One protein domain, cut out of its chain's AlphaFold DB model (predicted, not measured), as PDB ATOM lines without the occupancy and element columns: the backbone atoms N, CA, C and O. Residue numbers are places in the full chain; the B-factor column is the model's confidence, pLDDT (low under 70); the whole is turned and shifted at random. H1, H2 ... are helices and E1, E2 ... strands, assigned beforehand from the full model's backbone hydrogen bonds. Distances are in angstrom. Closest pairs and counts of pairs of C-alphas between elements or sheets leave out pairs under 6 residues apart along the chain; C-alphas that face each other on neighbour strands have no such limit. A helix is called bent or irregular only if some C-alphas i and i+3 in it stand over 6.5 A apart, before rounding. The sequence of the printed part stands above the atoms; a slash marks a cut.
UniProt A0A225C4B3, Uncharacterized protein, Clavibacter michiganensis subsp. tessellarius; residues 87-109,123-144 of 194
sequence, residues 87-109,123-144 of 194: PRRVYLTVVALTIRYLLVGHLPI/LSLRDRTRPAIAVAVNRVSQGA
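What this domain is: This is residues 87 to 109 and 123 to 144 of the 194 residues of an uncharacterized protein of Clavibacter michiganensis subsp. tessellarius (UniProt A0A225C4B3). Two helices, H2 and H1, meet near their ends as an open V, with the last turns of H1 near the first turn of H2 and the other ends wide apart. A short strand, E1, leads into the open end of H1, and most of H2 sticks out as the longer arm, residues 130 to 144. The printed part has 45 residues with one named strand and two named helices, in the order E1, H1, H2, and is mostly helix. It is loose, with a radius of gyration of the C-alphas of 12.8 A and spans of 37 by 27 by 17 A.

How they stand to each other: Start with H2, residues 125 to 144, which has a kink of 26 degrees near residue 132. It is only just irregular: C-alphas 128 and 131 are 6.9 A apart. From H2 look to H1, residues 91 to 104; the two only just touch, with 3 pairs of C-alphas within 8 A, the closest being those of Leu 102 and Leu 125 at 6.6 A. H1 touches H2 with residue 102 alone, and H2 touches H1 with residues 125 to 129 alone. They run opposite ways at a steep tilt of 39 degrees. E1, residues 87 to 90, pairs with no named strand, is apart from H2 and meets H1 only through their tight link. Every O i to N i+4 pair is within hydrogen-bond range in H1, and 14 of 16 in H2.

Where its parts are: Find C-alpha 125 at (10.531, -25.684, -39.980); from there H2 runs 28.9 A to C-alpha 144 at (-8.221, -3.778, -38.887). H1 begins at C-alpha 91, (17.303, -5.129, -36.535), and covers 19.6 A. E1 covers 7.6 A.

The domain as a whole: The C-alphas farthest apart are those of Ile 109 and Ala 144, at 39.0 A. Residues 110 to 122 are not printed, and C-alphas 109 and 123 are 12.1 A apart across this cut, which lies in the link from H1 to H2. Residues 87 to 97 and 130 to 144 stand free. In the B-factor column you will find a mean pLDDT of 80.6 for the printed part, with residues 141 to 144 under 70.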
ATOM      1  N   PRO A  87      15.113  -3.603 -27.443       74.12
ATOM      2  CA  PRO A  87      15.815  -2.313 -27.487       74.12
ATOM      3  C   PRO A  87      17.334  -2.423 -27.279       74.12
ATOM      4  O   PRO A  87      18.072  -1.467 -27.479       74.12
ATOM      5  N   ARG A  88      17.829  -3.600 -26.875       76.31
ATOM      6  CA  ARG A  88      19.264  -3.900 -26.735       76.31
ATOM      7  C   ARG A  88      19.912  -4.423 -28.022       76.31
ATOM      8  O   ARG A  88      21.100  -4.734 -28.004       76.31
ATOM      9  N   ARG A  89      19.143  -4.635 -29.094       80.62
ATOM     10  CA  ARG A  89      19.596  -5.262 -30.342       80.62
ATOM     11  C   ARG A  89      19.166  -4.426 -31.542       80.62
ATOM     12  O   ARG A  89      18.053  -3.913 -31.580       80.62
ATOM     13  N   VAL A  90      20.030  -4.361 -32.548       84.19
ATOM     14  CA  VAL A  90      19.707  -3.761 -33.849       84.19
ATOM     15  C   VAL A  90      18.954  -4.758 -34.733       84.19
ATOM     16  O   VAL A  90      19.156  -5.975 -34.597       84.19
ATOM     17  N   TYR A  91      18.115  -4.277 -35.652       85.38
ATOM     18  CA  TYR A  91      17.303  -5.129 -36.535       85.38
ATOM     19  C   TYR A  91      18.118  -6.192 -37.278       85.38
ATOM     20  O   TYR A  91      17.708  -7.350 -37.326       85.38
ATOM     21  N   LEU A  92      19.302  -5.843 -37.780       85.06
ATOM     22  CA  LEU A  92      20.201  -6.746 -38.495       85.06
ATOM     23  C   LEU A  92      20.544  -7.978 -37.652       85.06
ATOM     24  O   LEU A  92      20.496  -9.106 -38.138       85.06
ATOM     25  N   THR A  93      20.846  -7.781 -36.366       86.00
ATOM     26  CA  THR A  93      21.166  -8.892 -35.458       86.00
ATOM     27  C   THR A  93      19.948  -9.752 -35.154       86.00
ATOM     28  O   THR A  93      20.076 -10.971 -35.062       86.00
ATOM     29  N   VAL A  94      18.767  -9.140 -35.031       88.69
ATOM     30  CA  VAL A  94      17.510  -9.869 -34.836       88.69
ATOM     31  C   VAL A  94      17.232 -10.742 -36.057       88.69
ATOM     32  O   VAL A  94      17.042 -11.943 -35.899       88.69
ATOM     33  N   VAL A  95      17.320 -10.179 -37.263       88.06
ATOM     34  CA  VAL A  95      17.136 -10.910 -38.525       88.06
ATOM     35  C   VAL A  95      18.162 -12.033 -38.669       88.06
ATOM     36  O   VAL A  95      17.784 -13.160 -38.975       88.06
ATOM     37  N   ALA A  96      19.442 -11.780 -38.388       88.38
ATOM     38  CA  ALA A  96      20.482 -12.809 -38.445       88.38
ATOM     39  C   ALA A  96      20.207 -13.969 -37.470       88.38
ATOM     40  O   ALA A  96      20.371 -15.138 -37.826       88.38
ATOM     41  N   LEU A  97      19.740 -13.667 -36.253       89.06
ATOM     42  CA  LEU A  97      19.324 -14.679 -35.282       89.06
ATOM     43  C   LEU A  97      18.090 -15.447 -35.757       89.06
ATOM     44  O   LEU A  97      18.049 -16.665 -35.599       89.06
ATOM     45  N   THR A  98      17.119 -14.769 -36.372       88.62
ATOM     46  CA  THR A  98      15.946 -15.411 -36.970       88.62
ATOM     47  C   THR A  98      16.355 -16.354 -38.098       88.62
ATOM     48  O   THR A  98      15.943 -17.508 -38.092       88.62
ATOM     49  N   ILE A  99      17.220 -15.923 -39.021       89.06
ATOM     50  CA  ILE A  99      17.731 -16.769 -40.109       89.06
ATOM     51  C   ILE A  99      18.467 -17.982 -39.535       89.06
ATOM     52  O   ILE A  99      18.182 -19.116 -39.921       89.06
ATOM     53  N   ARG A 100      19.364 -17.777 -38.561       88.44
ATOM     54  CA  ARG A 100      20.072 -18.877 -37.891       88.44
ATOM     55  C   ARG A 100      19.099 -19.848 -37.226       88.44
ATOM     56  O   ARG A 100      19.272 -21.057 -37.354       88.44
ATOM     57  N   TYR A 101      18.082 -19.339 -36.535       87.44
ATOM     58  CA  TYR A 101      17.040 -20.153 -35.916       87.44
ATOM     59  C   TYR A 101      16.250 -20.954 -36.955       87.44
ATOM     60  O   TYR A 101      15.960 -22.126 -36.732       87.44
ATOM     61  N   LEU A 102      15.941 -20.368 -38.110       87.81
ATOM     62  CA  LEU A 102      15.249 -21.077 -39.182       87.81
ATOM     63  C   LEU A 102      16.124 -22.190 -39.766       87.81
ATOM     64  O   LEU A 102      15.662 -23.324 -39.846       87.81
ATOM     65  N   LEU A 103      17.390 -21.909 -40.084       86.00
ATOM     66  CA  LEU A 103      18.303 -22.881 -40.697       86.00
ATOM     67  C   LEU A 103      18.727 -23.992 -39.728       86.00
ATOM     68  O   LEU A 103      18.597 -25.177 -40.029       86.00
ATOM     69  N   VAL A 104      19.219 -23.624 -38.546       83.88
ATOM     70  CA  VAL A 104      19.803 -24.569 -37.579       83.88
ATOM     71  C   VAL A 104      18.737 -25.145 -36.648       83.88
ATOM     72  O   VAL A 104      18.773 -26.330 -36.311       83.88
ATOM     73  N   GLY A 105      17.744 -24.336 -36.282       77.12
ATOM     74  CA  GLY A 105      16.735 -24.687 -35.288       77.12
ATOM     75  C   GLY A 105      17.124 -24.332 -33.868       77.12
ATOM     76  O   GLY A 105      18.242 -23.915 -33.573       77.12
ATOM     77  N   HIS A 106      16.166 -24.532 -32.969       76.00
ATOM     78  CA  HIS A 106      16.424 -24.577 -31.539       76.00
ATOM     79  C   HIS A 106      17.141 -25.888 -31.187       76.00
ATOM     80  O   HIS A 106      16.698 -26.950 -31.624       76.00
ATOM     81  N   LEU A 107      18.203 -25.827 -30.380       73.06
ATOM     82  CA  LEU A 107      18.761 -27.001 -29.700       73.06
ATOM     83  C   LEU A 107      17.908 -27.264 -28.455       73.06
ATOM     84  O   LEU A 107      18.000 -26.487 -27.505       73.06
ATOM     85  N   PRO A 108      17.024 -28.279 -28.451       74.12
ATOM     86  CA  PRO A 108      16.213 -28.556 -27.276       74.12
ATOM     87  C   PRO A 108      17.134 -28.971 -26.125       74.12
ATOM     88  O   PRO A 108      17.975 -29.856 -26.276       74.12
ATOM     89  N   ILE A 109      16.988 -28.304 -24.981       76.06
ATOM     90  CA  ILE A 109      17.668 -28.697 -23.749       76.06
ATOM     91  C   ILE A 109      16.799 -29.779 -23.116       76.06
ATOM     92  O   ILE A 109      15.772 -29.481 -22.510       76.06
ATOM     93  N   LEU A 123      12.510 -29.106 -33.486       82.62
ATOM     94  CA  LEU A 123      11.299 -28.514 -34.060       82.62
ATOM     95  C   LEU A 123      11.366 -28.502 -35.589       82.62
ATOM     96  O   LEU A 123      12.388 -28.107 -36.156       82.62
ATOM     97  N   SER A 124      10.272 -28.874 -36.251       85.56
ATOM     98  CA  SER A 124      10.159 -28.783 -37.707       85.56
ATOM     99  C   SER A 124      10.177 -27.316 -38.167       85.56
ATOM    100  O   SER A 124       9.796 -26.417 -37.416       85.56
ATOM    101  N   LEU A 125      10.584 -27.044 -39.413       84.69
ATOM    102  CA  LEU A 125      10.531 -25.684 -39.980       84.69
ATOM    103  C   LEU A 125       9.123 -25.077 -39.900       84.69
ATOM    104  O   LEU A 125       8.982 -23.887 -39.628       84.69
ATOM    105  N   ARG A 126       8.089 -25.902 -40.088       84.94
ATOM    106  CA  ARG A 126       6.688 -25.478 -40.008       84.94
ATOM    107  C   ARG A 126       6.323 -24.991 -38.608       84.94
ATOM    108  O   ARG A 126       5.648 -23.976 -38.470       84.94
ATOM    109  N   ASP A 127       6.781 -25.686 -37.575       85.19
ATOM    110  CA  ASP A 127       6.487 -25.309 -36.188       85.19
ATOM    111  C   ASP A 127       7.314 -24.106 -35.730       85.19
ATOM    112  O   ASP A 127       6.844 -23.311 -34.922       85.19
ATOM    113  N   ARG A 128       8.502 -23.905 -36.315       84.00
ATOM    114  CA  ARG A 128       9.330 -22.706 -36.103       84.00
ATOM    115  C   ARG A 128       8.682 -21.434 -36.664       84.00
ATOM    116  O   ARG A 128       8.824 -20.370 -36.069       84.00
ATOM    117  N   THR A 129       7.999 -21.520 -37.807       85.75
ATOM    118  CA  THR A 129       7.436 -20.348 -38.506       85.75
ATOM    119  C   THR A 129       6.004 -20.018 -38.096       85.75
ATOM    120  O   THR A 129       5.620 -18.848 -38.135       85.75
ATOM    121  N   ARG A 130       5.220 -21.009 -37.654       84.31
ATOM    122  CA  ARG A 130       3.822 -20.842 -37.215       84.31
ATOM    123  C   ARG A 130       3.604 -19.679 -36.233       84.31
ATOM    124  O   ARG A 130       2.718 -18.872 -36.508       84.31
ATOM    125  N   PRO A 131       4.385 -19.528 -35.143       82.69
ATOM    126  CA  PRO A 131       4.201 -18.419 -34.206       82.69
ATOM    127  C   PRO A 131       4.438 -17.052 -34.853       82.69
ATOM    128  O   PRO A 131       3.667 -16.125 -34.630       82.69
ATOM    129  N   ALA A 132       5.467 -16.931 -35.699       80.50
ATOM    130  CA  ALA A 132       5.779 -15.681 -36.391       80.50
ATOM    131  C   ALA A 132       4.661 -15.285 -37.369       80.50
ATOM    132  O   ALA A 132       4.249 -14.126 -37.401       80.50
ATOM    133  N   ILE A 133       4.124 -16.257 -38.113       81.94
ATOM    134  CA  ILE A 133       2.980 -16.055 -39.009       81.94
ATOM    135  C   ILE A 133       1.744 -15.650 -38.203       81.94
ATOM    136  O   ILE A 133       1.078 -14.687 -38.566       81.94
ATOM    137  N   ALA A 134       1.461 -16.328 -37.089       78.38
ATOM    138  CA  ALA A 134       0.327 -15.999 -36.230       78.38
ATOM    139  C   ALA A 134       0.423 -14.570 -35.673       78.38
ATOM    140  O   ALA A 134      -0.565 -13.843 -35.700       78.38
ATOM    141  N   VAL A 135       1.607 -14.131 -35.234       80.50
ATOM    142  CA  VAL A 135       1.837 -12.747 -34.787       80.50
ATOM    143  C   VAL A 135       1.634 -11.752 -35.929       80.50
ATOM    144  O   VAL A 135       0.976 -10.736 -35.728       80.50
ATOM    145  N   ALA A 136       2.145 -12.037 -37.130       81.69
ATOM    146  CA  ALA A 136       1.965 -11.162 -38.288       81.69
ATOM    147  C   ALA A 136       0.484 -11.040 -38.687       81.69
ATOM    148  O   ALA A 136      -0.024  -9.931 -38.836       81.69
ATOM    149  N   VAL A 137      -0.227 -12.168 -38.777       81.88
ATOM    150  CA  VAL A 137      -1.668 -12.215 -39.072       81.88
ATOM    151  C   VAL A 137      -2.466 -11.488 -37.991       81.88
ATOM    152  O   VAL A 137      -3.350 -10.700 -38.317       81.88
ATOM    153  N   ASN A 138      -2.127 -11.685 -36.714       79.75
ATOM    154  CA  ASN A 138      -2.770 -10.985 -35.604       79.75
ATOM    155  C   ASN A 138      -2.494  -9.480 -35.624       79.75
ATOM    156  O   ASN A 138      -3.395  -8.706 -35.339       79.75
ATOM    157  N   ARG A 139      -1.288  -9.035 -35.989       74.75
ATOM    158  CA  ARG A 139      -0.970  -7.602 -36.092       74.75
ATOM    159  C   ARG A 139      -1.756  -6.937 -37.222       74.75
ATOM    160  O   ARG A 139      -2.262  -5.835 -37.045       74.75
ATOM    161  N   VAL A 140      -1.909  -7.624 -38.356       76.31
ATOM    162  CA  VAL A 140      -2.739  -7.163 -39.482       76.31
ATOM    163  C   VAL A 140      -4.218  -7.127 -39.087       76.31
ATOM    164  O   VAL A 140      -4.901  -6.137 -39.346       76.31
ATOM    165  N   SER A 141      -4.714  -8.161 -38.402       69.62
ATOM    166  CA  SER A 141      -6.115  -8.222 -37.967       69.62
ATOM    167  C   SER A 141      -6.435  -7.245 -36.830       69.62
ATOM    168  O   SER A 141      -7.536  -6.704 -36.796       69.62
ATOM    169  N   GLN A 142      -5.483  -6.953 -35.941       61.78
ATOM    170  CA  GLN A 142      -5.581  -5.896 -34.928       61.78
ATOM    171  C   GLN A 142      -5.494  -4.495 -35.543       61.78
ATOM    172  O   GLN A 142      -6.191  -3.600 -35.089       61.78
ATOM    173  N   GLY A 143      -4.714  -4.294 -36.609       55.38
ATOM    174  CA  GLY A 143      -4.750  -3.047 -37.382       55.38
ATOM    175  C   GLY A 143      -6.122  -2.784 -38.017       55.38
ATOM    176  O   GLY A 143      -6.553  -1.635 -38.093       55.38
ATOM    177  N   ALA A 144      -6.836  -3.846 -38.412       49.88
ATOM    178  CA  ALA A 144      -8.221  -3.778 -38.887       49.88
ATOM    179  C   ALA A 144      -9.240  -3.640 -37.738       49.88
ATOM    180  O   ALA A 144     -10.224  -2.917 -37.861       49.88
TER     181      ALA A 144